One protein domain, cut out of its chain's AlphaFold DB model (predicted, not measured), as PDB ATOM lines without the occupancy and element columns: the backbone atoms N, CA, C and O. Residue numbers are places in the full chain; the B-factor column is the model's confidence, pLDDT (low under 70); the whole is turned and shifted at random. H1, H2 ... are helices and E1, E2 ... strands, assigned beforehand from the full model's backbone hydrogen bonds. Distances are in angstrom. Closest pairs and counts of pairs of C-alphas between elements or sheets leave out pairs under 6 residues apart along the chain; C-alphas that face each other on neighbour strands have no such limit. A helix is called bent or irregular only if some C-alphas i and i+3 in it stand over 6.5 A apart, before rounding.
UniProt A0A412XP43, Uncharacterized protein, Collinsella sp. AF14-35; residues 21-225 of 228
ATOM      1  N   PRO A  21     247.207 299.762 294.097       92.31
ATOM      2  CA  PRO A  21     246.986 300.479 295.350       92.31
ATOM      3  C   PRO A  21     246.837 301.981 295.091       92.31
ATOM      4  O   PRO A  21     247.568 302.540 294.270       92.31
ATOM      5  N   GLU A  22     245.933 302.647 295.810       93.19
ATOM      6  CA  GLU A  22     245.792 304.107 295.792       93.19
ATOM      7  C   GLU A  22     246.646 304.779 296.873       93.19
ATOM      8  O   GLU A  22     247.023 305.944 296.724       93.19
ATOM      9  N   SER A  23     246.985 304.039 297.931       94.12
ATOM     10  CA  SER A  23     247.769 304.488 299.081       94.12
ATOM     11  C   SER A  23     248.859 303.480 299.464       94.12
ATOM     12  O   SER A  23     248.612 302.280 299.608       94.12
ATOM     13  N   ILE A  24     250.092 303.968 299.625       96.12
ATOM     14  CA  ILE A  24     251.264 303.149 299.957       96.12
ATOM     15  C   ILE A  24     252.019 303.762 301.139       96.12
ATOM     16  O   ILE A  24     252.524 304.886 301.052       96.12
ATOM     17  N   ALA A  25     252.177 302.989 302.213       95.38
ATOM     18  CA  ALA A  25     253.082 303.325 303.308       95.38
ATOM     19  C   ALA A  25     254.502 302.825 303.013       95.38
ATOM     20  O   ALA A  25     254.705 301.646 302.725       95.38
ATOM     21  N   LEU A  26     255.494 303.704 303.129       96.31
ATOM     22  CA  LEU A  26     256.920 303.386 303.059       96.31
ATOM     23  C   LEU A  26     257.480 303.404 304.482       96.31
ATOM     24  O   LEU A  26     257.614 304.468 305.090       96.31
ATOM     25  N   THR A  27     257.769 302.232 305.043       94.12
ATOM     26  CA  THR A  27     257.986 302.086 306.485       94.12
ATOM     27  C   THR A  27     259.329 301.469 306.839       94.12
ATOM     28  O   THR A  27     259.903 300.690 306.084       94.12
ATOM     29  N   PHE A  28     259.837 301.819 308.016       92.31
ATOM     30  CA  PHE A  28     261.032 301.229 308.618       92.31
ATOM     31  C   PHE A  28     260.915 301.273 310.143       92.31
ATOM     32  O   PHE A  28     260.262 302.160 310.691       92.31
ATOM     33  N   PHE A  29     261.556 300.342 310.850       87.81
ATOM     34  CA  PHE A  29     261.608 300.379 312.319       87.81
ATOM     35  C   PHE A  29     262.750 301.256 312.828       87.81
ATOM     36  O   PHE A  29     262.578 302.080 313.727       87.81
ATOM     37  N   ASP A  30     263.921 301.104 312.219       83.38
ATOM     38  CA  ASP A  30     265.148 301.751 312.656       83.38
ATOM     39  C   ASP A  30     265.503 302.875 311.688       83.38
ATOM     40  O   ASP A  30     265.448 302.696 310.473       83.38
ATOM     41  N   ALA A  31     265.829 304.052 312.231       79.31
ATOM     42  CA  ALA A  31     266.176 305.232 311.442       79.31
ATOM     43  C   ALA A  31     267.583 305.075 310.846       79.31
ATOM     44  O   ALA A  31     268.544 305.691 311.303       79.31
ATOM     45  N   ASP A  32     267.685 304.196 309.855       86.56
ATOM     46  CA  ASP A  32     268.903 303.868 309.142       86.56
ATOM     47  C   ASP A  32     268.923 304.556 307.763       86.56
ATOM     48  O   ASP A  32     267.997 304.355 306.970       86.56
ATOM     49  N   PRO A  33     269.967 305.341 307.434       89.69
ATOM     50  CA  PRO A  33     270.047 306.057 306.158       89.69
ATOM     51  C   PRO A  33     269.993 305.148 304.926       89.69
ATOM     52  O   PRO A  33     269.499 305.550 303.878       89.69
ATOM     53  N   GLY A  34     270.499 303.925 305.047       90.75
ATOM     54  CA  GLY A  34     270.481 302.920 304.000       90.75
ATOM     55  C   GLY A  34     269.084 302.379 303.718       90.75
ATOM     56  O   GLY A  34     268.684 302.274 302.560       90.75
ATOM     57  N   LEU A  35     268.304 302.112 304.769       92.31
ATOM     58  CA  LEU A  35     266.902 301.705 304.633       92.31
ATOM     59  C   LEU A  35     266.032 302.831 304.063       92.31
ATOM     60  O   LEU A  35     265.204 302.578 303.190       92.31
ATOM     61  N   VAL A  36     266.253 304.075 304.504       92.75
ATOM     62  CA  VAL A  36     265.567 305.253 303.944       92.75
ATOM     63  C   VAL A  36     265.884 305.398 302.456       92.75
ATOM     64  O   VAL A  36     264.963 305.491 301.648       92.75
ATOM     65  N   PHE A  37     267.163 305.315 302.083       94.06
ATOM     66  CA  PHE A  37     267.596 305.344 300.687       94.06
ATOM     67  C   PHE A  37     266.915 304.261 299.837       94.06
ATOM     68  O   PHE A  37     266.506 304.526 298.711       94.06
ATOM     69  N   LEU A  38     266.755 303.045 300.361       95.56
ATOM     70  CA  LEU A  38     266.087 301.960 299.640       95.56
ATOM     71  C   LEU A  38     264.593 302.215 299.401       95.56
ATOM     72  O   LEU A  38     264.075 301.863 298.339       95.56
ATOM     73  N   LEU A  39     263.902 302.837 300.357       97.00
ATOM     74  CA  LEU A  39     262.504 303.243 300.190       97.00
ATOM     75  C   LEU A  39     262.362 304.399 299.192       97.00
ATOM     76  O   LEU A  39     261.429 304.404 298.388       97.00
ATOM     77  N   GLU A  40     263.290 305.356 299.213       95.50
ATOM     78  CA  GLU A  40     263.363 306.422 298.208       95.50
ATOM     79  C   GLU A  40     263.618 305.840 296.814       95.50
ATOM     80  O   GLU A  40     262.904 306.169 295.871       95.50
ATOM     81  N   ASP A  41     264.540 304.883 296.696       95.56
ATOM     82  CA  ASP A  41     264.830 304.200 295.438       95.56
ATOM     83  C   ASP A  41     263.615 303.426 294.908       95.56
ATOM     84  O   ASP A  41     263.322 303.437 293.710       95.56
ATOM     85  N   PHE A  42     262.860 302.770 295.788       97.94
ATOM     86  CA  PHE A  42     261.591 302.145 295.429       97.94
ATOM     87  C   PHE A  42     260.587 303.174 294.881       97.94
ATOM     88  O   PHE A  42     260.008 302.967 293.809       97.94
ATOM     89  N   LYS A  43     260.403 304.299 295.582       97.50
ATOM     90  CA  LYS A  43     259.471 305.367 295.188       97.50
ATOM     91  C   LYS A  43     259.863 306.011 293.859       97.50
ATOM     92  O   LYS A  43     258.989 306.269 293.027       97.50
ATOM     93  N   ASP A  44     261.152 306.236 293.634       95.69
ATOM     94  CA  ASP A  44     261.677 306.810 292.396       95.69
ATOM     95  C   ASP A  44     261.439 305.881 291.203       95.69
ATOM     96  O   ASP A  44     260.950 306.332 290.164       95.69
ATOM     97  N   ALA A  45     261.689 304.575 291.359       96.81
ATOM     98  CA  ALA A  45     261.366 303.593 290.326       96.81
ATOM     99  C   ALA A  45     259.870 303.516 290.044       96.81
ATOM    100  O   ALA A  45     259.468 303.581 288.881       96.81
ATOM    101  N   TYR A  46     259.038 303.428 291.084       97.50
ATOM    102  CA  TYR A  46     257.586 303.456 290.917       97.50
ATOM    103  C   TYR A  46     257.167 304.688 290.115       97.50
ATOM    104  O   TYR A  46     256.432 304.576 289.134       97.50
ATOM    105  N   THR A  47     257.673 305.861 290.501       96.56
ATOM    106  CA  THR A  47     257.342 307.134 289.861       96.56
ATOM    107  C   THR A  47     257.778 307.166 288.400       96.56
ATOM    108  O   THR A  47     257.012 307.603 287.540       96.56
ATOM    109  N   ALA A  48     258.983 306.684 288.098       96.00
ATOM    110  CA  ALA A  48     259.485 306.590 286.734       96.00
ATOM    111  C   ALA A  48     258.592 305.688 285.873       96.00
ATOM    112  O   ALA A  48     258.151 306.101 284.799       96.00
ATOM    113  N   TYR A  49     258.258 304.494 286.361       94.81
ATOM    114  CA  TYR A  49     257.410 303.568 285.622       94.81
ATOM    115  C   TYR A  49     255.978 304.074 285.455       94.81
ATOM    116  O   TYR A  49     255.397 303.883 284.389       94.81
ATOM    117  N   ALA A  50     255.421 304.752 286.460       94.38
ATOM    118  CA  ALA A  50     254.094 305.344 286.363       94.38
ATOM    119  C   ALA A  50     254.027 306.451 285.302       94.38
ATOM    120  O   ALA A  50     253.050 306.524 284.563       94.38
ATOM    121  N   ARG A  51     255.087 307.260 285.175       94.94
ATOM    122  CA  ARG A  51     255.217 308.256 284.099       94.94
ATOM    123  C   ARG A  51     255.326 307.600 282.725       94.94
ATOM    124  O   ARG A  51     254.675 308.054 281.794       94.94
ATOM    125  N   ILE A  52     256.137 306.547 282.595       94.44
ATOM    126  CA  ILE A  52     256.339 305.845 281.316       94.44
ATOM    127  C   ILE A  52     255.040 305.204 280.819       94.44
ATOM    128  O   ILE A  52     254.771 305.225 279.623       94.44
ATOM    129  N   SER A  53     254.239 304.633 281.719       91.88
ATOM    130  CA  SER A  53     252.988 303.962 281.354       91.88
ATOM    131  C   SER A  53     251.746 304.850 281.445       91.88
ATOM    132  O   SER A  53     250.647 304.314 281.357       91.88
ATOM    133  N   ASP A  54     251.904 306.150 281.702       93.38
ATOM    134  CA  ASP A  54     250.804 307.107 281.894       93.38
ATOM    135  C   ASP A  54     249.745 306.642 282.922       93.38
ATOM    136  O   ASP A  54     248.537 306.695 282.703       93.38
ATOM    137  N   THR A  55     250.202 306.123 284.067       92.00
ATOM    138  CA  THR A  55     249.325 305.661 285.160       92.00
ATOM    139  C   THR A  55     249.330 306.643 286.325       92.00
ATOM    140  O   THR A  55     250.377 307.198 286.669       92.00
ATOM    141  N   LYS A  56     248.182 306.791 286.996       91.62
ATOM    142  CA  LYS A  56     248.040 307.601 288.215       91.62
ATOM    143  C   LYS A  56     249.034 307.150 289.297       91.62
ATOM    144  O   LYS A  56     249.217 305.957 289.520       91.62
ATOM    145  N   LEU A  57     249.649 308.118 289.977       95.44
ATOM    146  CA  LEU A  57     250.479 307.858 291.154       95.44
ATOM    147  C   LEU A  57     249.605 307.671 292.403       95.44
ATOM    148  O   LEU A  57     248.677 308.463 292.599       95.44
ATOM    149  N   PRO A  58     249.915 306.688 293.264       95.31
ATOM    150  CA  PRO A  58     249.307 306.587 294.580       95.31
ATOM    151  C   PRO A  58     249.826 307.689 295.507       95.31
ATOM    152  O   PRO A  58     250.851 308.332 295.242       95.31
ATOM    153  N   SER A  59     249.144 307.885 296.632       95.00
ATOM    154  CA  SER A  59     249.720 308.622 297.750       95.00
ATOM    155  C   SER A  59     250.825 307.783 298.399       95.00
ATOM    156  O   SER A  59     250.651 306.598 298.675       95.00
ATOM    157  N   PHE A  60     251.982 308.406 298.627       95.50
ATOM    158  CA  PHE A  60     253.089 307.799 299.364       95.50
ATOM    159  C   PHE A  60     253.242 308.495 300.708       95.50
ATOM    160  O   PHE A  60     253.435 309.714 300.738       95.50
ATOM    161  N   GLU A  61     253.250 307.724 301.789       93.62
ATOM    162  CA  GLU A  61     253.538 308.224 303.131       93.62
ATOM    163  C   GLU A  61     254.749 307.499 303.712       93.62
ATOM    164  O   GLU A  61     254.731 306.283 303.888       93.62
ATOM    165  N   SER A  62     255.821 308.243 303.990       91.81
ATOM    166  CA  SER A  62     257.016 307.694 304.631       91.81
ATOM    167  C   SER A  62     256.907 307.833 306.143       91.81
ATOM    168  O   SER A  62     256.695 308.937 306.643       91.81
ATOM    169  N   MET A  63     257.111 306.744 306.881       89.62
ATOM    170  CA  MET A  63     257.007 306.763 308.338       89.62
ATOM    171  C   MET A  63     257.966 305.793 309.020       89.62
ATOM    172  O   MET A  63     258.205 304.673 308.570       89.62
ATOM    173  N   LYS A  64     258.468 306.223 310.177       88.75
ATOM    174  CA  LYS A  64     259.113 305.327 311.127       88.75
ATOM    175  C   LYS A  64     258.031 304.636 311.950       88.75
ATOM    176  O   LYS A  64     257.234 305.313 312.596       88.75
ATOM    177  N   LEU A  65     258.032 303.309 311.971       85.12
ATOM    178  CA  LEU A  65     257.190 302.537 312.876       85.12
ATOM    179  C   LEU A  65     257.762 302.666 314.291       85.12
ATOM    180  O   LEU A  65     258.826 302.128 314.597       85.12
ATOM    181  N   ALA A  66     257.070 303.424 315.137       71.31
ATOM    182  CA  ALA A  66     257.361 303.576 316.557       71.31
ATOM    183  C   ALA A  66     256.141 303.167 317.398       71.31
ATOM    184  O   ALA A  66     255.032 303.008 316.882       71.31
ATOM    185  N   GLU A  67     256.344 303.005 318.705       53.88
ATOM    186  CA  GLU A  67     255.232 302.918 319.653       53.88
ATOM    187  C   GLU A  67     254.437 304.236 319.630       53.88
ATOM    188  O   GLU A  67     255.013 305.317 319.743       53.88
ATOM    189  N   GLY A  68     253.115 304.146 319.458       54.12
ATOM    190  CA  GLY A  68     252.249 305.293 319.163       54.12
ATOM    191  C   GLY A  68     251.881 305.325 317.682       54.12
ATOM    192  O   GLY A  68     252.620 305.828 316.845       54.12
ATOM    193  N   HIS A  69     250.749 304.699 317.372       52.16
ATOM    194  CA  HIS A  69     250.322 304.354 316.020       52.16
ATOM    195  C   HIS A  69     250.165 305.604 315.145       52.16
ATOM    196  O   HIS A  69     249.510 306.557 315.575       52.16
ATOM    197  N   PRO A  70     250.671 305.610 313.906       52.88
ATOM    198  CA  PRO A  70     250.157 306.546 312.932       52.88
ATOM    199  C   PRO A  70     248.706 306.174 312.616       52.88
ATOM    200  O   PRO A  70     248.352 305.011 312.427       52.88
ATOM    201  N   THR A  71     247.849 307.183 312.599       55.00
ATOM    202  CA  THR A  71     246.464 307.070 312.159       55.00
ATOM    203  C   THR A  71     246.439 307.110 310.634       55.00
ATOM    204  O   THR A  71     246.499 308.189 310.052       55.00
ATOM    205  N   GLY A  72     246.363 305.949 309.990       61.88
ATOM    206  CA  GLY A  72     246.202 305.840 308.543       61.88
ATOM    207  C   GLY A  72     245.943 304.394 308.139       61.88
ATOM    208  O   GLY A  72     246.499 303.477 308.739       61.88
ATOM    209  N   THR A  73     245.069 304.187 307.157       78.31
ATOM    210  CA  THR A  73     244.860 302.886 306.519       78.31
ATOM    211  C   THR A  73     245.477 302.930 305.126       78.31
ATOM    212  O   THR A  73     245.279 303.898 304.395       78.31
ATOM    213  N   PHE A  74     246.246 301.900 304.771       89.69
ATOM    214  CA  PHE A  74     246.963 301.830 303.495       89.69
ATOM    215  C   PHE A  74     246.559 300.588 302.704       89.69
ATOM    216  O   PHE A  74     246.311 299.527 303.284       89.69
ATOM    217  N   ASP A  75     246.542 300.693 301.380       92.81
ATOM    218  CA  ASP A  75     246.304 299.546 300.494       92.81
ATOM    219  C   ASP A  75     247.539 298.642 300.431       92.81
ATOM    220  O   ASP A  75     247.434 297.416 300.388       92.81
ATOM    221  N   ALA A  76     248.730 299.244 300.473       95.56
ATOM    222  CA  ALA A  76     249.991 298.522 300.525       95.56
ATOM    223  C   ALA A  76     250.962 299.118 301.547       95.56
ATOM    224  O   ALA A  76     251.023 300.329 301.761       95.56
ATOM    225  N   ILE A  77     251.775 298.249 302.138       95.56
ATOM    226  CA  ILE A  77     252.885 298.618 303.016       95.56
ATOM    227  C   ILE A  77     254.170 298.080 302.395       95.56
ATOM    228  O   ILE A  77     254.253 296.897 302.077       95.56
ATOM    229  N   VAL A  78     255.183 298.929 302.253       97.94
ATOM    230  CA  VAL A  78     256.545 298.553 301.861       97.94
ATOM    231  C   VAL A  78     257.454 298.777 303.060       97.94
ATOM    232  O   VAL A  78     257.776 299.914 303.398       97.94
ATOM    233  N   LEU A  79     257.852 297.685 303.707       96.56
ATOM    234  CA  LEU A  79     258.710 297.692 304.886       96.56
ATOM    235  C   LEU A  79     260.176 297.501 304.488       96.56
ATOM    236  O   LEU A  79     260.541 296.446 303.970       96.56
ATOM    237  N   ALA A  80     261.033 298.469 304.795       95.50
ATOM    238  CA  ALA A  80     262.479 298.298 304.752       95.50
ATOM    239  C   ALA A  80     263.008 297.829 306.114       95.50
ATOM    240  O   ALA A  80     262.714 298.418 307.158       95.50
ATOM    241  N   ILE A  81     263.809 296.765 306.108       92.62
ATOM    242  CA  ILE A  81     264.418 296.190 307.308       92.62
ATOM    243  C   ILE A  81     265.843 295.728 307.014       92.62
ATOM    244  O   ILE A  81     266.138 295.210 305.937       92.62
ATOM    245  N   ARG A  82     266.733 295.894 307.992       90.19
ATOM    246  CA  ARG A  82     268.073 295.318 307.940       90.19
ATOM    247  C   ARG A  82     268.109 294.001 308.699       90.19
ATOM    248  O   ARG A  82     267.672 293.915 309.842       90.19
ATOM    249  N   GLN A  83     268.676 292.994 308.057       87.44
ATOM    250  CA  GLN A  83     269.011 291.712 308.639       87.44
ATOM    251  C   GLN A  83     270.504 291.685 308.992       87.44
ATOM    252  O   GLN A  83     271.358 291.540 308.113       87.44
ATOM    253  N   GLY A  84     270.795 291.797 310.292       74.00
ATOM    254  CA  GLY A  84     272.146 291.937 310.831       74.00
ATOM    255  C   GLY A  84     272.333 291.373 312.244       74.00
ATOM    256  O   GLY A  84     271.381 291.313 313.019       74.00
ATOM    257  N   GLY A  85     273.562 290.959 312.581       59.22
ATOM    258  CA  GLY A  85     273.948 290.455 313.914       59.22
ATOM    259  C   GLY A  85     273.517 289.014 314.259       59.22
ATOM    260  O   GLY A  85     272.730 288.385 313.557       59.22
ATOM    261  N   SER A  86     274.041 288.463 315.368       47.00
ATOM    262  CA  SER A  86     273.822 287.062 315.796       47.00
ATOM    263  C   SER A  86     272.408 286.751 316.300       47.00
ATOM    264  O   SER A  86     272.178 285.658 316.815       47.00
ATOM    265  N   ASN A  87     271.469 287.694 316.205       48.38
ATOM    266  CA  ASN A  87     270.126 287.533 316.740       48.38
ATOM    267  C   ASN A  87     269.078 288.026 315.733       48.38
ATOM    268  O   ASN A  87     268.424 289.049 315.913       48.38
ATOM    269  N   THR A  88     268.840 287.221 314.695       49.06
ATOM    270  CA  THR A  88     267.627 287.243 313.845       49.06
ATOM    271  C   THR A  88     266.321 287.358 314.649       49.06
ATOM    272  O   THR A  88     265.294 287.781 314.115       49.06
ATOM    273  N   ALA A  89     266.335 286.966 315.930       45.94
ATOM    274  CA  ALA A  89     265.223 287.109 316.862       45.94
ATOM    275  C   ALA A  89     264.941 288.575 317.257       45.94
ATOM    276  O   ALA A  89     263.764 288.929 317.365       45.94
ATOM    277  N   GLU A  90     265.965 289.426 317.383       53.38
ATOM    278  CA  GLU A  90     265.833 290.815 317.858       53.38
ATOM    279  C   GLU A  90     265.341 291.785 316.782       53.38
ATOM    280  O   GLU A  90     264.576 292.692 317.094       53.38
ATOM    281  N   ALA A  91     265.695 291.583 315.509       60.72
ATOM    282  CA  ALA A  91     265.343 292.533 314.444       60.72
ATOM    283  C   ALA A  91     263.822 292.689 314.222       60.72
ATOM    284  O   ALA A  91     263.367 293.738 313.778       60.72
ATOM    285  N   LEU A  92     263.017 291.673 314.556       81.62
ATOM    286  CA  LEU A  92     261.574 291.662 314.282       81.62
ATOM    287  C   LEU A  92     260.757 291.009 315.407       81.62
ATOM    288  O   LEU A  92     260.051 290.028 315.189       81.62
ATOM    289  N   ASP A  93     260.905 291.495 316.636       84.94
ATOM    290  CA  ASP A  93     260.148 291.015 317.796       84.94
ATOM    291  C   ASP A  93     258.617 291.215 317.687       84.94
ATOM    292  O   ASP A  93     258.082 291.756 316.716       84.94
ATOM    293  N   ALA A  94     257.890 290.732 318.699       85.75
ATOM    294  CA  ALA A  94     256.434 290.835 318.750       85.75
ATOM    295  C   ALA A  94     255.937 292.293 318.764       85.75
ATOM    296  O   ALA A  94     254.877 292.570 318.205       85.75
ATOM    297  N   THR A  95     256.695 293.222 319.351       86.62
ATOM    298  CA  THR A  95     256.341 294.646 319.405       86.62
ATOM    299  C   THR A  95     256.401 295.269 318.014       86.62
ATOM    300  O   THR A  95     255.438 295.902 317.583       86.62
ATOM    301  N   ARG A  96     257.482 295.028 317.264       88.56
ATOM    302  CA  ARG A  96     257.638 295.488 315.875       88.56
ATOM    303  C   ARG A  96     256.575 294.891 314.952       88.56
ATOM    304  O   ARG A  96     255.972 295.614 314.161       88.56
ATOM    305  N   LEU A  97     256.291 293.595 315.084       89.12
ATOM    306  CA  LEU A  97     255.218 292.938 314.329       89.12
ATOM    307  C   LEU A  97     253.835 293.511 314.663       89.12
ATOM    308  O   LEU A  97     253.031 293.730 313.761       89.12
ATOM    309  N   SER A  98     253.574 293.806 315.937       87.31
ATOM    310  CA  SER A  98     252.332 294.447 316.375       87.31
ATOM    311  C   SER A  98     252.186 295.856 315.795       87.31
ATOM    312  O   SER A  98     251.136 296.188 315.251       87.31
ATOM    313  N   ALA A  99     253.255 296.661 315.816       87.00
ATOM    314  CA  ALA A  99     253.260 297.999 315.222       87.00
ATOM    315  C   ALA A  99     252.999 297.968 313.706       87.00
ATOM    316  O   ALA A  99     252.262 298.805 313.195       87.00
ATOM    317  N   LEU A 100     253.556 296.978 312.998       89.56
ATOM    318  CA  LEU A 100     253.270 296.756 311.580       89.56
ATOM    319  C   LEU A 100     251.800 296.391 311.344       89.56
ATOM    320  O   LEU A 100     251.169 296.919 310.432       89.56
ATOM    321  N   SER A 101     251.243 295.510 312.174       87.75
ATOM    322  CA  SER A 101     249.838 295.107 312.077       87.75
ATOM    323  C   SER A 101     248.862 296.226 312.439       87.75
ATOM    324  O   SER A 101     247.753 296.247 311.916       87.75
ATOM    325  N   ALA A 102     249.266 297.179 313.282       86.38
ATOM    326  CA  ALA A 102     248.427 298.300 313.701       86.38
ATOM    327  C   ALA A 102     248.115 299.302 312.573       86.38
ATOM    328  O   ALA A 102     247.120 300.015 312.662       86.38
ATOM    329  N   ILE A 103     248.946 299.354 311.526       86.69
ATOM    330  CA  ILE A 103     248.763 300.257 310.373       86.69
ATOM    331  C   ILE A 103     248.115 299.564 309.165       86.69
ATOM    332  O   ILE A 103     247.956 300.168 308.103       86.69
ATOM    333  N   ALA A 104     247.780 298.282 309.306       86.50
ATOM    334  CA  ALA A 104     247.175 297.484 308.256       86.50
ATOM    335  C   ALA A 104     245.664 297.325 308.476       86.50
ATOM    336  O   ALA A 104     245.183 297.196 309.602       86.50
ATOM    337  N   GLN A 105     244.917 297.283 307.378       84.44
ATOM    338  CA  GLN A 105     243.501 296.929 307.333       84.44
ATOM    339  C   GLN A 105     243.312 295.612 306.576       84.44
ATOM    340  O   GLN A 105     244.245 295.086 305.972       84.44
ATOM    341  N   HIS A 106     242.089 295.082 306.593       83.00
ATOM    342  CA  HIS A 106     241.755 293.915 305.782       83.00
ATOM    343  C   HIS A 106     242.058 294.188 304.303       83.00
ATOM    344  O   HIS A 106     241.555 295.158 303.737       83.00
ATOM    345  N   GLY A 107     242.867 293.328 303.686       85.56
ATOM    346  CA  GLY A 107     243.289 293.468 302.291       85.56
ATOM    347  C   GLY A 107     244.562 294.296 302.090       85.56
ATOM    348  O   GLY A 107     245.073 294.331 300.973       85.56
ATOM    349  N   THR A 108     245.129 294.908 303.141       91.56
ATOM    350  CA  THR A 108     246.436 295.572 303.031       91.56
ATOM    351  C   THR A 108     247.493 294.554 302.624       91.56
ATOM    352  O   THR A 108     247.669 293.537 303.296       91.56
ATOM    353  N   ARG A 109     248.243 294.839 301.557       94.62
ATOM    354  CA  ARG A 109     249.319 293.959 301.089       94.62
ATOM    355  C   ARG A 109     250.685 294.426 301.588       94.62
ATOM    356  O   ARG A 109     251.098 295.556 301.338       94.62
ATOM    357  N   LEU A 110     251.396 293.548 302.288       95.81
ATOM    358  CA  LEU A 110     252.723 293.798 302.842       95.81
ATOM    359  C   LEU A 110     253.821 293.300 301.908       95.81
ATOM    360  O   LEU A 110     253.894 292.116 301.592       95.81
ATOM    361  N   TYR A 111     254.730 294.199 301.572       97.75
ATOM    362  CA  TYR A 111     255.950 293.945 300.829       97.75
ATOM    363  C   TYR A 111     257.159 294.282 301.693       97.75
ATOM    364  O   TYR A 111     257.096 295.190 302.525       97.75
ATOM    365  N   ALA A 112     258.276 293.589 301.478       97.50
ATOM    366  CA  ALA A 112     259.506 293.858 302.217       97.50
ATOM    367  C   ALA A 112     260.710 294.139 301.308       97.50
ATOM    368  O   ALA A 112     260.907 293.487 300.284       97.50
ATOM    369  N   ILE A 113     261.550 295.079 301.733       97.69
ATOM    370  CA  ILE A 113     262.911 295.279 301.243       97.69
ATOM    371  C   ILE A 113     263.847 294.904 302.390       97.69
ATOM    372  O   ILE A 113     263.913 295.604 303.399       97.69
ATOM    373  N   VAL A 114     264.556 293.787 302.254       95.50
ATOM    374  CA  VAL A 114     265.478 293.296 303.284       95.50
ATOM    375  C   VAL A 114     266.908 293.546 302.836       95.50
ATOM    376  O   VAL A 114     267.351 292.973 301.847       95.50
ATOM    377  N   GLU A 115     267.659 294.364 303.562       93.56
ATOM    378  CA  GLU A 115     269.109 294.470 303.372       93.56
ATOM    379  C   GLU A 115     269.824 293.498 304.310       93.56
ATOM    380  O   GLU A 115     269.518 293.477 305.497       93.56
ATOM    381  N   THR A 116     270.802 292.728 303.828       91.50
ATOM    382  CA  THR A 116     271.647 291.906 304.714       91.50
ATOM    383  C   THR A 116     272.987 292.577 305.017       91.50
ATOM    384  O   THR A 116     273.593 293.189 304.135       91.50
ATOM    385  N   ASP A 117     273.506 292.370 306.230       86.88
ATOM    386  CA  ASP A 117     274.866 292.778 306.644       86.88
ATOM    387  C   ASP A 117     275.981 292.014 305.918       86.88
ATOM    388  O   ASP A 117     277.128 292.455 305.876       86.88
ATOM    389  N   GLY A 118     275.651 290.854 305.351       86.44
ATOM    390  CA  GLY A 118     276.534 290.066 304.500       86.44
ATOM    391  C   GLY A 118     276.207 290.201 303.015       86.44
ATOM    392  O   GLY A 118     275.331 290.961 302.604       86.44
ATOM    393  N   THR A 119     276.905 289.406 302.210       88.50
ATOM    394  CA  THR A 119     276.661 289.240 300.763       88.50
ATOM    395  C   THR A 119     275.906 287.947 300.434       88.50
ATOM    396  O   THR A 119     275.710 287.614 299.263       88.50
ATOM    397  N   ASP A 120     275.450 287.236 301.469       89.88
ATOM    398  CA  ASP A 120     274.586 286.070 301.345       89.88
ATOM    399  C   ASP A 120     273.116 286.446 301.624       89.88
ATOM    400  O   ASP A 120     272.766 286.705 302.779       89.88
ATOM    401  N   PRO A 121     272.241 286.483 300.601       91.38
ATOM    402  CA  PRO A 121     270.828 286.803 300.770       91.38
ATOM    403  C   PRO A 121     270.068 285.714 301.540       91.38
ATOM    404  O   PRO A 121     269.029 286.008 302.125       91.38
ATOM    405  N   GLU A 122     270.584 284.481 301.611       91.19
ATOM    406  CA  GLU A 122     269.943 283.396 302.370       91.19
ATOM    407  C   GLU A 122     269.883 283.693 303.876       91.19
ATOM    408  O   GLU A 122     269.001 283.204 304.584       91.19
ATOM    409  N   ALA A 123     270.735 284.596 304.372       89.19
ATOM    410  CA  ALA A 123     270.661 285.093 305.742       89.19
ATOM    411  C   ALA A 123     269.303 285.752 306.081       89.19
ATOM    412  O   ALA A 123     268.936 285.835 307.253       89.19
ATOM    413  N   ALA A 124     268.532 286.202 305.081       91.44
ATOM    414  CA  ALA A 124     267.232 286.846 305.266       91.44
ATOM    415  C   ALA A 124     266.057 285.879 305.490       91.44
ATOM    416  O   ALA A 124     264.995 286.323 305.936       91.44
ATOM    417  N   ARG A 125     266.216 284.569 305.246       90.69
ATOM    418  CA  ARG A 125     265.103 283.596 305.293       90.69
ATOM    419  C   ARG A 125     264.349 283.599 306.618       90.69
ATOM    420  O   ARG A 125     263.123 283.526 306.638       90.69
ATOM    421  N   GLY A 126     265.070 283.742 307.731       89.56
ATOM    422  CA  GLY A 126     264.463 283.815 309.060       89.56
ATOM    423  C   GLY A 126     263.519 285.012 309.228       89.56
ATOM    424  O   GLY A 126     262.433 284.859 309.787       89.56
ATOM    425  N   VAL A 127     263.896 286.189 308.718       91.06
ATOM    426  CA  VAL A 127     263.059 287.401 308.760       91.06
ATOM    427  C   VAL A 127     261.860 287.267 307.831       91.06
ATOM    428  O   VAL A 127     260.739 287.555 308.250       91.06
ATOM    429  N   LEU A 128     262.067 286.760 306.613       92.81
ATOM    430  CA  LEU A 128     260.992 286.542 305.643       92.81
ATOM    431  C   LEU A 128     259.919 285.595 306.187       92.81
ATOM    432  O   LEU A 128     258.739 285.935 306.182       92.81
ATOM    433  N   ALA A 129     260.327 284.465 306.767       91.31
ATOM    434  CA  ALA A 129     259.404 283.506 307.367       91.31
ATOM    435  C   ALA A 129     258.597 284.105 308.534       91.31
ATOM    436  O   ALA A 129     257.452 283.714 308.764       91.31
ATOM    437  N   ARG A 130     259.169 285.048 309.296       90.81
ATOM    438  CA  ARG A 130     258.455 285.747 310.380       90.81
ATOM    439  C   ARG A 130     257.449 286.758 309.838       90.81
ATOM    440  O   ARG A 130     256.326 286.780 310.334       90.81
ATOM    441  N   LEU A 131     257.824 287.547 308.828       92.62
ATOM    442  CA  LEU A 131     256.923 288.500 308.172       92.62
ATOM    443  C   LEU A 131     255.750 287.786 307.500       92.62
ATOM    444  O   LEU A 131     254.599 288.144 307.742       92.62
ATOM    445  N   GLN A 132     256.035 286.736 306.729       91.88
ATOM    446  CA  GLN A 132     255.012 285.932 306.068       91.88
ATOM    447  C   GLN A 132     254.061 285.300 307.088       91.88
ATOM    448  O   GLN A 132     252.848 285.386 306.927       91.88
ATOM    449  N   ARG A 133     254.588 284.722 308.177       90.25
ATOM    450  CA  ARG A 133     253.749 284.156 309.241       90.25
ATOM    451  C   ARG A 133     252.881 285.222 309.907       90.25
ATOM    452  O   ARG A 133     251.707 284.962 310.132       90.25
ATOM    453  N   ASN A 134     253.434 286.401 310.206       89.56
ATOM    454  CA  ASN A 134     252.662 287.503 310.786       89.56
ATOM    455  C   ASN A 134     251.518 287.930 309.862       89.56
ATOM    456  O   ASN A 134     250.401 288.116 310.337       89.56
ATOM    457  N   ALA A 135     251.785 288.027 308.555       89.00
ATOM    458  CA  ALA A 135     250.764 288.324 307.562       89.00
ATOM    459  C   ALA A 135     249.666 287.246 307.548       89.00
ATOM    460  O   ALA A 135     248.499 287.572 307.723       89.00
ATOM    461  N   GLN A 136     250.041 285.964 307.488       84.25
ATOM    462  CA  GLN A 136     249.104 284.829 307.503       84.25
ATOM    463  C   GLN A 136     248.224 284.757 308.759       84.25
ATOM    464  O   GLN A 136     247.100 284.271 308.697       84.25
ATOM    465  N   THR A 137     248.739 285.181 309.916       82.75
ATOM    466  CA  THR A 137     247.974 285.201 311.173       82.75
ATOM    467  C   THR A 137     247.181 286.489 311.389       82.75
ATOM    468  O   THR A 137     246.383 286.553 312.320       82.75
ATOM    469  N   GLY A 138     247.440 287.521 310.586       74.88
ATOM    470  CA  GLY A 138     246.828 288.840 310.694       74.88
ATOM    471  C   GLY A 138     245.847 289.129 309.559       74.88
ATOM    472  O   GLY A 138     245.513 288.266 308.757       74.88
ATOM    473  N   ASN A 139     245.413 290.387 309.467       75.81
ATOM    474  CA  ASN A 139     244.537 290.875 308.394       75.81
ATOM    475  C   ASN A 139     245.322 291.360 307.157       75.81
ATOM    476  O   ASN A 139     244.832 292.201 306.408       75.81
ATOM    477  N   ILE A 140     246.555 290.880 306.972       88.94
ATOM    478  CA  ILE A 140     247.507 291.403 305.987       88.94
ATOM    479  C   ILE A 140     247.773 290.344 304.927       88.94
ATOM    480  O   ILE A 140     248.062 289.192 305.240       88.94
ATOM    481  N   LEU A 141     247.775 290.753 303.665       92.25
ATOM    482  CA  LEU A 141     248.158 289.893 302.558       92.25
ATOM    483  C   LEU A 141     249.673 289.921 302.377       92.25
ATOM    484  O   LEU A 141     250.274 290.988 302.260       92.25
ATOM    485  N   TRP A 142     250.315 288.756 302.311       94.69
ATOM    486  CA  TRP A 142     251.738 288.700 301.977       94.69
ATOM    487  C   TRP A 142     251.947 289.014 300.489       94.69
ATOM    488  O   TRP A 142     251.407 288.349 299.606       94.69
ATOM    489  N   GLY A 143     252.715 290.064 300.207       94.69
ATOM    490  CA  GLY A 143     253.072 290.523 298.865       94.69
ATOM    491  C   GLY A 143     254.419 290.000 298.369       94.69
ATOM    492  O   GLY A 143     254.700 290.104 297.181       94.69
ATOM    493  N   GLY A 144     255.245 289.406 299.231       95.25
ATOM    494  CA  GLY A 144     256.606 288.982 298.893       95.25
ATOM    495  C   GLY A 144     257.659 290.029 299.254       95.25
ATOM    496  O   GLY A 144     257.379 291.046 299.894       95.25
ATOM    497  N   ALA A 145     258.902 289.771 298.857       96.81
ATOM    498  CA  ALA A 145     260.028 290.607 299.249       96.81
ATOM    499  C   ALA A 145     261.095 290.725 298.161       96.81
ATOM    500  O   ALA A 145     261.165 289.923 297.230       96.81
ATOM    501  N   THR A 146     261.982 291.699 298.324       97.31
ATOM    502  CA  THR A 146     263.306 291.687 297.707       97.31
ATOM    503  C   THR A 146     264.366 291.656 298.800       97.31
ATOM    504  O   THR A 146     264.279 292.404 299.774       97.31
ATOM    505  N   VAL A 147     265.376 290.808 298.644       96.44
ATOM    506  CA  VAL A 147     266.531 290.731 299.542       96.44
ATOM    507  C   VAL A 147     267.750 291.256 298.812       96.44
ATOM    508  O   VAL A 147     268.086 290.795 297.724       96.44
ATOM    509  N   LEU A 148     268.420 292.226 299.416       95.44
ATOM    510  CA  LEU A 148     269.550 292.935 298.849       95.44
ATOM    511  C   LEU A 148     270.787 292.624 299.690       95.44
ATOM    512  O   LEU A 148     270.970 293.168 300.783       95.44
ATOM    513  N   ALA A 149     271.651 291.749 299.177       92.94
ATOM    514  CA  ALA A 149     272.844 291.307 299.886       92.94
ATOM    515  C   ALA A 149     274.003 292.315 299.791       92.94
ATOM    516  O   ALA A 149     275.078 292.025 299.266       92.94
ATOM    517  N   MET A 150     273.748 293.544 300.242       86.88
ATOM    518  CA  MET A 150     274.629 294.702 300.063       86.88
ATOM    519  C   MET A 150     275.684 294.858 301.158       86.88
ATOM    520  O   MET A 150     276.496 295.780 301.097       86.88
ATOM    521  N   GLY A 151     275.721 293.979 302.154       83.94
ATOM    522  CA  GLY A 151     276.709 294.056 303.220       83.94
ATOM    523  C   GLY A 151     276.493 295.218 304.199       83.94
ATOM    524  O   GLY A 151     277.467 295.717 304.759       83.94
ATOM    525  N   GLY A 152     275.264 295.735 304.312       81.75
ATOM    526  CA  GLY A 152     274.960 296.964 305.061       81.75
ATOM    527  C   GLY A 152     275.495 298.253 304.415       81.75
ATOM    528  O   GLY A 152     275.672 299.262 305.096       81.75
ATOM    529  N   LEU A 153     275.822 298.227 303.116       84.12
ATOM    530  CA  LEU A 153     276.465 299.341 302.406       84.12
ATOM    531  C   LEU A 153     275.508 300.139 301.508       84.12
ATOM    532  O   LEU A 153     275.975 300.997 300.762       84.12
ATOM    533  N   SER A 154     274.194 299.906 301.589       84.38
ATOM    534  CA  SER A 154     273.158 300.642 300.843       84.38
ATOM    535  C   SER A 154     273.362 302.157 300.841       84.38
ATOM    536  O   SER A 154     273.394 302.770 299.776       84.38
ATOM    537  N   ALA A 155     273.591 302.758 302.011       86.62
ATOM    538  CA  ALA A 155     273.799 304.198 302.145       86.62
ATOM    539  C   ALA A 155     274.995 304.716 301.321       86.62
ATOM    540  O   ALA A 155     274.941 305.819 300.786       86.62
ATOM    541  N   LYS A 156     276.060 303.915 301.160       86.81
ATOM    542  CA  LYS A 156     277.240 304.284 300.351       86.81
ATOM    543  C   LYS A 156     276.982 304.223 298.850       86.81
ATOM    544  O   LYS A 156     277.784 304.714 298.064       86.81
ATOM    545  N   LEU A 157     275.892 303.584 298.439       84.38
ATOM    546  CA  LEU A 157     275.465 303.550 297.047       84.38
ATOM    547  C   LEU A 157     274.568 304.741 296.698       84.38
ATOM    548  O   LEU A 157     274.218 304.894 295.523       84.38
ATOM    549  N   CYS A 158     274.226 305.589 297.674       82.25
ATOM    550  CA  CYS A 158     273.517 306.836 297.429       82.25
ATOM    551  C   CYS A 158     274.272 307.675 296.385       82.25
ATOM    552  O   CYS A 158     275.487 307.845 296.454       82.25
ATOM    553  N   GLY A 159     273.555 308.134 295.358       81.94
ATOM    554  CA  GLY A 159     274.122 308.884 294.232       81.94
ATOM    555  C   GLY A 159     274.729 308.041 293.104       81.94
ATOM    556  O   GLY A 159     274.938 308.567 292.012       81.94
ATOM    557  N   SER A 160     274.959 306.737 293.288       85.50
ATOM    558  CA  SER A 160     275.429 305.896 292.177       85.50
ATOM    559  C   SER A 160     274.286 305.532 291.207       85.50
ATOM    560  O   SER A 160     273.136 305.396 291.641       85.50
ATOM    561  N   PRO A 161     274.541 305.372 289.890       87.75
ATOM    562  CA  PRO A 161     273.476 305.138 288.910       87.75
ATOM    563  C   PRO A 161     272.752 303.803 289.127       87.75
ATOM    564  O   PRO A 161     273.413 302.773 289.257       87.75
ATOM    565  N   ARG A 162     271.409 303.788 289.066       90.12
ATOM    566  CA  ARG A 162     270.586 302.560 289.186       90.12
ATOM    567  C   ARG A 162     271.009 301.456 288.214       90.12
ATOM    568  O   ARG A 162     271.161 300.307 288.602       90.12
ATOM    569  N   MET A 163     271.266 301.831 286.960       89.69
ATOM    570  CA  MET A 163     271.709 300.907 285.906       89.69
ATOM    571  C   MET A 163     273.238 300.794 285.796       89.69
ATOM    572  O   MET A 163     273.756 300.273 284.809       89.69
ATOM    573  N   GLY A 164     273.975 301.285 286.796       87.62
ATOM    574  CA  GLY A 164     275.427 301.144 286.894       87.62
ATOM    575  C   GLY A 164     275.841 299.782 287.455       87.62
ATOM    576  O   GLY A 164     275.070 299.120 288.148       87.62
ATOM    577  N   ALA A 165     277.088 299.374 287.206       84.81
ATOM    578  CA  ALA A 165     277.594 298.039 287.556       84.81
ATOM    579  C   ALA A 165     277.427 297.655 289.042       84.81
ATOM    580  O   ALA A 165     277.254 296.481 289.355       84.81
ATOM    581  N   LEU A 166     277.467 298.635 289.950       85.25
ATOM    582  CA  LEU A 166     277.399 298.400 291.396       85.25
ATOM    583  C   LEU A 166     275.975 298.236 291.924       85.25
ATOM    584  O   LEU A 166     275.766 297.491 292.877       85.25
ATOM    585  N   ARG A 167     275.006 298.924 291.316       89.44
ATOM    586  CA  ARG A 167     273.617 298.944 291.792       89.44
ATOM    587  C   ARG A 167     272.672 298.090 290.977       89.44
ATOM    588  O   ARG A 167     271.646 297.686 291.510       89.44
ATOM    589  N   ARG A 168     273.021 297.785 289.728       92.81
ATOM    590  CA  ARG A 168     272.123 297.126 288.780       92.81
ATOM    591  C   ARG A 168     271.421 295.881 289.340       92.81
ATOM    592  O   ARG A 168     270.198 295.869 289.266       92.81
ATOM    593  N   PRO A 169     272.106 294.899 289.966       92.94
ATOM    594  CA  PRO A 169     271.414 293.724 290.504       92.94
ATOM    595  C   PRO A 169     270.366 294.069 291.571       92.94
ATOM    596  O   PRO A 169     269.313 293.443 291.644       92.94
ATOM    597  N   PHE A 170     270.644 295.080 292.396       94.38
ATOM    598  CA  PHE A 170     269.752 295.517 293.467       94.38
ATOM    599  C   PHE A 170     268.587 296.350 292.925       94.38
ATOM    600  O   PHE A 170     267.444 296.137 293.319       94.38
ATOM    601  N   SER A 171     268.857 297.249 291.977       95.06
ATOM    602  CA  SER A 171     267.823 298.045 291.314       95.06
ATOM    603  C   SER A 171     266.875 297.180 290.483       95.06
ATOM    604  O   SER A 171     265.672 297.395 290.549       95.06
ATOM    605  N   GLU A 172     267.367 296.151 289.786       95.50
ATOM    606  CA  GLU A 172     266.516 295.181 289.078       95.50
ATOM    607  C   GLU A 172     265.601 294.407 290.045       95.50
ATOM    608  O   GLU A 172     264.458 294.093 289.717       95.50
ATOM    609  N   ALA A 173     266.075 294.116 291.257       96.62
ATOM    610  CA  ALA A 173     265.276 293.447 292.277       96.62
ATOM    611  C   ALA A 173     264.202 294.375 292.881       96.62
ATOM    612  O   ALA A 173     263.051 293.966 293.043       96.62
ATOM    613  N   ILE A 174     264.535 295.652 293.103       97.62
ATOM    614  CA  ILE A 174     263.564 296.698 293.460       97.62
ATOM    615  C   ILE A 174     262.523 296.873 292.351       97.62
ATOM    616  O   ILE A 174     261.337 296.962 292.649       97.62
ATOM    617  N   ASP A 175     262.924 296.867 291.080       96.75
ATOM    618  CA  ASP A 175     262.002 297.015 289.950       96.75
ATOM    619  C   ASP A 175     260.981 295.867 289.887       96.75
ATOM    620  O   ASP A 175     259.802 296.097 289.605       96.75
ATOM    621  N   LYS A 176     261.390 294.636 290.224       96.25
ATOM    622  CA  LYS A 176     260.469 293.494 290.356       96.25
ATOM    623  C   LYS A 176     259.459 293.700 291.484       96.25
ATOM    624  O   LYS A 176     258.275 293.425 291.290       96.25
ATOM    625  N   LEU A 177     259.907 294.218 292.632       97.75
ATOM    626  CA  LEU A 177     259.017 294.571 293.740       97.75
ATOM    627  C   LEU A 177     258.038 295.677 293.328       97.75
ATOM    628  O   LEU A 177     256.840 295.555 293.562       97.75
ATOM    629  N   VAL A 178     258.522 296.724 292.655       97.75
ATOM    630  CA  VAL A 178     257.692 297.811 292.116       97.75
ATOM    631  C   VAL A 178     256.638 297.264 291.158       97.75
ATOM    632  O   VAL A 178     255.474 297.640 291.271       97.75
ATOM    633  N   GLY A 179     257.005 296.359 290.250       95.50
ATOM    634  CA  GLY A 179     256.057 295.706 289.347       95.50
ATOM    635  C   GLY A 179     254.922 295.010 290.101       95.50
ATOM    636  O   GLY A 179     253.755 295.203 289.765       95.50
ATOM    637  N   ALA A 180     255.254 294.273 291.162       96.19
ATOM    638  CA  ALA A 180     254.276 293.601 292.013       96.19
ATOM    639  C   ALA A 180     253.347 294.581 292.735       96.19
ATOM    640  O   ALA A 180     252.127 294.471 292.625       96.19
ATOM    641  N   VAL A 181     253.918 295.606 293.373       96.94
ATOM    642  CA  VAL A 181     253.151 296.633 294.091       96.94
ATOM    643  C   VAL A 181     252.217 297.384 293.145       96.94
ATOM    644  O   VAL A 181     251.063 297.614 293.487       96.94
ATOM    645  N   ARG A 182     252.669 297.726 291.934       95.06
ATOM    646  CA  ARG A 182     251.843 298.403 290.919       95.06
ATOM    647  C   ARG A 182     250.671 297.554 290.442       95.06
ATOM    648  O   ARG A 182     249.596 298.092 290.188       95.06
ATOM    649  N   MET A 183     250.880 296.248 290.318       92.94
ATOM    650  CA  MET A 183     249.807 295.309 289.997       92.94
ATOM    651  C   MET A 183     248.916 295.016 291.209       92.94
ATOM    652  O   MET A 183     247.792 294.571 291.026       92.94
ATOM    653  N   GLY A 184     249.375 295.275 292.435       93.75
ATOM    654  CA  GLY A 184     248.638 294.931 293.650       93.75
ATOM    655  C   GLY A 184     248.591 293.429 293.924       93.75
ATOM    656  O   GLY A 184     247.664 292.951 294.573       93.75
ATOM    657  N   CYS A 185     249.570 292.673 293.426       93.75
ATOM    658  CA  CYS A 185     249.656 291.223 293.585       93.75
ATOM    659  C   CYS A 185     251.003 290.809 294.191       93.75
ATOM    660  O   CYS A 185     251.905 291.629 294.363       93.75
ATOM    661  N   SER A 186     251.158 289.532 294.542       93.94
ATOM    662  CA  SER A 186     252.432 289.048 295.075       93.94
ATOM    663  C   SER A 186     253.565 289.158 294.047       93.94
ATOM    664  O   SER A 186     253.344 289.100 292.836       93.94
ATOM    665  N   VAL A 187     254.810 289.272 294.516       94.62
ATOM    666  CA  VAL A 187     256.007 289.284 293.661       94.62
ATOM    667  C   VAL A 187     256.048 288.052 292.767       94.62
ATOM    668  O   VAL A 187     256.271 288.173 291.565       94.62
ATOM    669  N   LYS A 188     255.746 286.874 293.318       93.25
ATOM    670  CA  LYS A 188     255.644 285.637 292.541       93.25
ATOM    671  C   LYS A 188     254.608 285.772 291.420       93.25
ATOM    672  O   LYS A 188     254.930 285.516 290.260       93.25
ATOM    673  N   ARG A 189     253.394 286.238 291.732       91.06
ATOM    674  CA  ARG A 189     252.329 286.421 290.736       91.06
ATOM    675  C   ARG A 189     252.710 287.439 289.662       91.06
ATOM    676  O   ARG A 189     252.498 287.190 288.479       91.06
ATOM    677  N   ALA A 190     253.325 288.546 290.055       92.44
ATOM    678  CA  ALA A 190     253.824 289.576 289.156       92.44
ATOM    679  C   ALA A 190     254.856 289.035 288.158       92.44
ATOM    680  O   ALA A 190     254.777 289.314 286.962       92.44
ATOM    681  N   GLN A 191     255.809 288.232 288.637       91.31
ATOM    682  CA  GLN A 191     256.810 287.601 287.779       91.31
ATOM    683  C   GLN A 191     256.174 286.573 286.836       91.31
ATOM    684  O   GLN A 191     256.514 286.548 285.655       91.31
ATOM    685  N   GLN A 192     255.203 285.792 287.316       90.56
ATOM    686  CA  GLN A 192     254.451 284.853 286.483       90.56
ATOM    687  C   GLN A 192     253.694 285.567 285.352       90.56
ATOM    688  O   GLN A 192     253.739 285.126 284.207       90.56
ATOM    689  N   LEU A 193     253.025 286.685 285.654       89.00
ATOM    690  CA  LEU A 193     252.334 287.512 284.656       89.00
ATOM    691  C   LEU A 193     253.308 288.124 283.639       89.00
ATOM    692  O   LEU A 193     252.958 288.280 282.473       89.00
ATOM    693  N   GLY A 194     254.538 288.416 284.065       85.62
ATOM    694  CA  GLY A 194     255.641 288.824 283.195       85.62
ATOM    695  C   GLY A 194     256.274 287.687 282.381       85.62
ATOM    696  O   GLY A 194     257.226 287.942 281.646       85.62
ATOM    697  N   GLY A 195     255.781 286.449 282.504       87.00
ATOM    698  CA  GLY A 195     256.281 285.278 281.779       87.00
ATOM    699  C   GLY A 195     257.534 284.633 282.380       87.00
ATOM    700  O   GLY A 195     258.166 283.816 281.714       87.00
ATOM    701  N   ALA A 196     257.918 284.989 283.607       86.12
ATOM    702  CA  ALA A 196     259.040 284.353 284.286       86.12
ATOM    703  C   ALA A 196     258.680 282.939 284.759       86.12
ATOM    704  O   ALA A 196     257.550 282.673 285.177       86.12
ATOM    705  N   ASP A 197     259.676 282.051 284.766       84.56
ATOM    706  CA  ASP A 197     259.558 280.771 285.452       84.56
ATOM    707  C   ASP A 197     259.574 280.998 286.969       84.56
ATOM    708  O   ASP A 197     260.579 281.411 287.556       84.56
ATOM    709  N   VAL A 198     258.429 280.752 287.600       81.62
ATOM    710  CA  VAL A 198     258.240 280.955 289.037       81.62
ATOM    711  C   VAL A 198     258.494 279.701 289.865       81.62
ATOM    712  O   VAL A 198     258.324 279.753 291.082       81.62
ATOM    713  N   SER A 199     258.943 278.593 289.260       80.06
ATOM    714  CA  SER A 199     259.396 277.417 290.017       80.06
ATOM    715  C   SER A 199     260.666 277.695 290.825       80.06
ATOM    716  O   SER A 199     261.001 276.937 291.728       80.06
ATOM    717  N   VAL A 200     261.381 278.769 290.481       75.25
ATOM    718  CA  VAL A 200     262.599 279.231 291.161       75.25
ATOM    719  C   VAL A 200     262.274 280.034 292.428       75.25
ATOM    720  O   VAL A 200     263.157 280.274 293.244       75.25
ATOM    721  N   PHE A 201     261.017 280.455 292.611       77.19
ATOM    722  CA  PHE A 201     260.594 281.129 293.835       77.19
ATOM    723  C   PHE A 201     260.339 280.117 294.944       77.19
ATOM    724  O   PHE A 201     259.522 279.206 294.795       77.19
ATOM    725  N   ASP A 202     260.972 280.346 296.090       78.94
ATOM    726  CA  ASP A 202     260.632 279.646 297.321       78.94
ATOM    727  C   ASP A 202     259.268 280.089 297.867       78.94
ATOM    728  O   ASP A 202     258.608 281.001 297.354       78.94
ATOM    729  N   SER A 203     258.842 279.445 298.953       76.44
ATOM    730  CA  SER A 203     257.563 279.718 299.614       76.44
ATOM    731  C   SER A 203     257.420 281.148 300.144       76.44
ATOM    732  O   SER A 203     256.294 281.611 300.320       76.44
ATOM    733  N   ASP A 204     258.526 281.859 300.372       79.62
ATOM    734  CA  ASP A 204     258.516 283.256 300.819       79.62
ATOM    735  C   ASP A 204     258.266 284.267 299.684       79.62
ATOM    736  O   ASP A 204     257.989 285.437 299.958       79.62
ATOM    737  N   GLY A 205     258.316 283.841 298.417       85.12
ATOM    738  CA  GLY A 205     258.079 284.713 297.268       85.12
ATOM    739  C   GLY A 205     259.122 285.825 297.108       85.12
ATOM    740  O   GLY A 205     258.809 286.862 296.517       85.12
ATOM    741  N   ALA A 206     260.331 285.657 297.650       92.06
ATOM    742  CA  ALA A 206     261.361 286.688 297.639       92.06
ATOM    743  C   ALA A 206     262.252 286.659 296.387       92.06
ATOM    744  O   ALA A 206     262.649 285.607 295.889       92.06
ATOM    745  N   VAL A 207     262.630 287.843 295.901       94.38
ATOM    746  CA  VAL A 207     263.694 288.016 294.903       94.38
ATOM    747  C   VAL A 207     265.021 288.217 295.625       94.38
ATOM    748  O   VAL A 207     265.186 289.188 296.359       94.38
ATOM    749  N   MET A 208     265.990 287.337 295.375       94.06
ATOM    750  CA  MET A 208     267.317 287.408 295.992       94.06
ATOM    751  C   MET A 208     268.318 288.114 295.073       94.06
ATOM    752  O   MET A 208     268.603 287.638 293.974       94.06
ATOM    753  N   ALA A 209     268.886 289.229 295.529       94.19
ATOM    754  CA  ALA A 209     269.889 289.996 294.800       94.19
ATOM    755  C   ALA A 209     271.253 289.927 295.491       94.19
ATOM    756  O   ALA A 209     271.397 290.243 296.674       94.19
ATOM    757  N   LYS A 210     272.269 289.550 294.714       92.62
ATOM    758  CA  LYS A 210     273.679 289.528 295.117       92.62
ATOM    759  C   LYS A 210     274.449 290.635 294.396       92.62
ATOM    760  O   LYS A 210     274.072 291.000 293.279       92.62
ATOM    761  N   PRO A 211     275.531 291.157 294.995       87.19
ATOM    762  CA  PRO A 211     276.409 292.091 294.307       87.19
ATOM    763  C   PRO A 211     276.983 291.437 293.045       87.19
ATOM    764  O   PRO A 211     277.280 290.244 293.035       87.19
ATOM    765  N   ALA A 212     277.146 292.226 291.979       85.56
ATOM    766  CA  ALA A 212     277.785 291.740 290.758       85.56
ATOM    767  C   ALA A 212     279.272 291.384 290.982       85.56
ATOM    768  O   ALA A 212     279.716 290.351 290.478       85.56
ATOM    769  N   PRO A 213     280.057 292.173 291.750       83.00
ATOM    770  CA  PRO A 213     281.387 291.749 292.166       83.00
ATOM    771  C   PRO A 213     281.328 290.602 293.192       83.00
ATOM    772  O   PRO A 213     280.462 290.612 294.069       83.00
ATOM    773  N   PRO A 214     282.299 289.668 293.171       80.94
ATOM    774  CA  PRO A 214     282.488 288.694 294.244       80.94
ATOM    775  C   PRO A 214     282.591 289.350 295.626       80.94
ATOM    776  O   PRO A 214     283.173 290.426 295.760       80.94
ATOM    777  N   ALA A 215     282.105 288.668 296.667       78.19
ATOM    778  CA  ALA A 215     281.992 289.210 298.025       78.19
ATOM    779  C   ALA A 215     283.254 289.918 298.574       78.19
ATOM    780  O   ALA A 215     283.118 291.023 299.102       78.19
ATOM    781  N   PRO A 216     284.486 289.382 298.418       77.38
ATOM    782  CA  PRO A 216     285.683 290.082 298.892       77.38
ATOM    783  C   PRO A 216     285.919 291.418 298.172       77.38
ATOM    784  O   PRO A 216     286.344 292.395 298.784       77.38
ATOM    785  N   LEU A 217     285.611 291.472 296.873       80.31
ATOM    786  CA  LEU A 217     285.739 292.679 296.058       80.31
ATOM    787  C   LEU A 217     284.600 293.662 296.324       80.31
ATOM    788  O   LEU A 217     284.819 294.867 296.261       80.31
ATOM    789  N   TRP A 218     283.408 293.170 296.665       84.25
ATOM    790  CA  TRP A 218     282.264 294.011 297.006       84.25
ATOM    791  C   TRP A 218     282.582 294.964 298.158       84.25
ATOM    792  O   TRP A 218     282.422 296.172 298.007       84.25
ATOM    793  N   HIS A 219     283.092 294.441 299.277       79.06
ATOM    794  CA  HIS A 219     283.401 295.277 300.439       79.06
ATOM    795  C   HIS A 219     284.483 296.317 300.137       79.06
ATOM    796  O   HIS A 219     284.382 297.442 300.617       79.06
ATOM    797  N   LEU A 220     285.471 295.977 299.303       78.44
ATOM    798  CA  LEU A 220     286.497 296.923 298.862       78.44
ATOM    799  C   LEU A 220     285.889 298.033 297.997       78.44
ATOM    800  O   LEU A 220     286.033 299.213 298.306       78.44
ATOM    801  N   VAL A 221     285.156 297.670 296.945       72.88
ATOM    802  CA  VAL A 221     284.603 298.634 295.983       72.88
ATOM    803  C   VAL A 221     283.546 299.529 296.630       72.88
ATOM    804  O   VAL A 221     283.575 300.744 296.456       72.88
ATOM    805  N   ALA A 222     282.650 298.958 297.434       70.06
ATOM    806  CA  ALA A 222     281.624 299.720 298.131       70.06
ATOM    807  C   ALA A 222     282.198 300.578 299.275       70.06
ATOM    808  O   ALA A 222     281.625 301.615 299.605       70.06
ATOM    809  N   ALA A 223     283.347 300.216 299.863       66.50
ATOM    810  CA  ALA A 223     284.031 301.076 300.829       66.50
ATOM    811  C   ALA A 223     284.641 302.336 300.193       66.50
ATOM    812  O   ALA A 223     284.666 303.373 300.855       66.50
ATOM    813  N   HIS A 224     285.078 302.263 298.932       64.31
ATOM    814  CA  HIS A 224     285.727 303.367 298.211       64.31
ATOM    815  C   HIS A 224     284.769 304.393 297.587       64.31
ATOM    816  O   HIS A 224     285.230 305.428 297.119       64.31
ATOM    817  N   GLN A 225     283.453 304.170 297.628       61.62
ATOM    818  CA  GLN A 225     282.442 305.083 297.064       61.62
ATOM    819  C   GLN A 225     282.309 306.435 297.814       61.62
ATOM    820  O   GLN A 225     281.512 307.276 297.418       61.62
TER     821      GLN A 225
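What this domain is: This is residues 21 to 225 of the 228 residues of an uncharacterized protein of Collinsella sp. AF14-35 (UniProt A0A412XP43). A twisted wall of six parallel strands is covered on both faces: H1 and H5, with the short H6, pack over one face, and H3 runs along the other, giving three layers, helices on both faces of a sheet. H2 only grazes the sheet, and H7 lies beyond the C-terminal end of E6, far from the sheet. The printed part has 205 residues with seven named helices and six named strands, in the order E1 H1 E2 E3 H2 E4 H3 E5 H4 H5 H6 E6 H7, and the sheet's order is E2 E1 E3 E4 E5 E6. The class is mixed, helices and strands, and the whole is compact, with a radius of gyration of the C-alphas of 15.9 A and spans of 45 by 42 by 33 A.

Where its parts are: The sheet's strands are E2, residues 59 to 64; E1, residues 23 to 28; E3, residues 74 to 83, 24.8 A; E4, residues 104 to 116, 25.3 A; E5, residues 140 to 148, 23.2 A; and E6, residues 206 to 209. E1 begins at C-alpha 23, (247.769, 304.488, 299.081). E4 bends by 122 degrees at residue 107, and E5 by 50 degrees at residue 143. The longer helices are H1, residues 33 to 52, 28.4 A; H3, residues 121 to 137, 25.2 A; and H5, residues 168 to 183, 22.4 A. H1 begins at C-alpha 33, (270.047, 306.057, 306.158). The shorter ones are H2, residues 94 to 102; H4, residues 154 to 157; H6, residues 187 to 193; and H7, residues 215 to 223, which ends at C-alpha 223, (284.031, 301.076, 300.829).

How they stand to each other: In the sheet, E2 and E6 are the edge strands. N 26 and O 61 of E1 and E2 are 2.8 A apart, within hydrogen-bond range, as are N 27 and O 78 of E1 and E3, 2.8 A. E3 and E4 have N 83 and O 115 at 2.7 A, E4 and E5 have N 143 and O 110 at 2.7 A, and E5 and E6 have N 209 and O 147 at 2.8 A. H5 is on the sheet at a height of 8.6 A, over E4 and E5 and along the strands; its closest C-alphas to E5 are those of Phe 170 and Leu 148, 6.0 A. On the same face, H1 is over E3 at a height of 8.3 A, slantwise to the strands at 36 degrees to E3 on the local plane; the closest C-alphas are those of Leu 35 and Ala 80, 5.6 A. H1 touches H5 with its residues 41 to 46 alone, closest at the C-alphas of Tyr 46 and Val 178, 5.8 A, at a steep tilt of 60 degrees, the same way. H6, also on this face, touches H5 about perpendicular, at 77 degrees, with the C-alphas of Val 187 and Ala 180 closest, 4.9 A. On the opposite face H3 runs along the strands over E4 and E5 at a height of 8.5 A, with the C-alphas of Ala 135 and Trp 142 closest, 5.7 A. H3 is irregular: C-alphas 123 and 126 are 7.1 A apart. H2 is close but not clearly touching H3, with the C-alphas of Leu 97 and Asn 134 closest, 7.0 A. H4 is not on the sheet; it touches H1 at the C-alphas of Ala 155 and Gly 34, 4.0 A, and only just touches H7, with 3 pairs of C-alphas within 8 A, the closest Lys 156 and Ala 222, 6.7 A. E1, H1, E2, then E3, H2, E4, and E4, H3, E5 are strand-helix-strand units, two parallel neighbour strands with a helix between, with right-handed crossovers; E5, H4 H5 H6, E6 is a further unit. Every O i to N i+4 pair is within hydrogen-bond range in H1, H2, H5 and H6; it is 10 of 13 in H3 and 4 of 5 in H7, and H4 is too short for such a pair.

The domain as a whole: The C-alphas of Asp 54 and Ser 86, the two farthest apart, are 45.6 A apart. The printed part has no cut. The link from H6 to E6, residues 194 to 205, is long. The mean pLDDT of the printed part is 87.1, and it is under 70 at residues 67 to 72, 85 to 91 and 223 to 225, of which 223 belongs to H7.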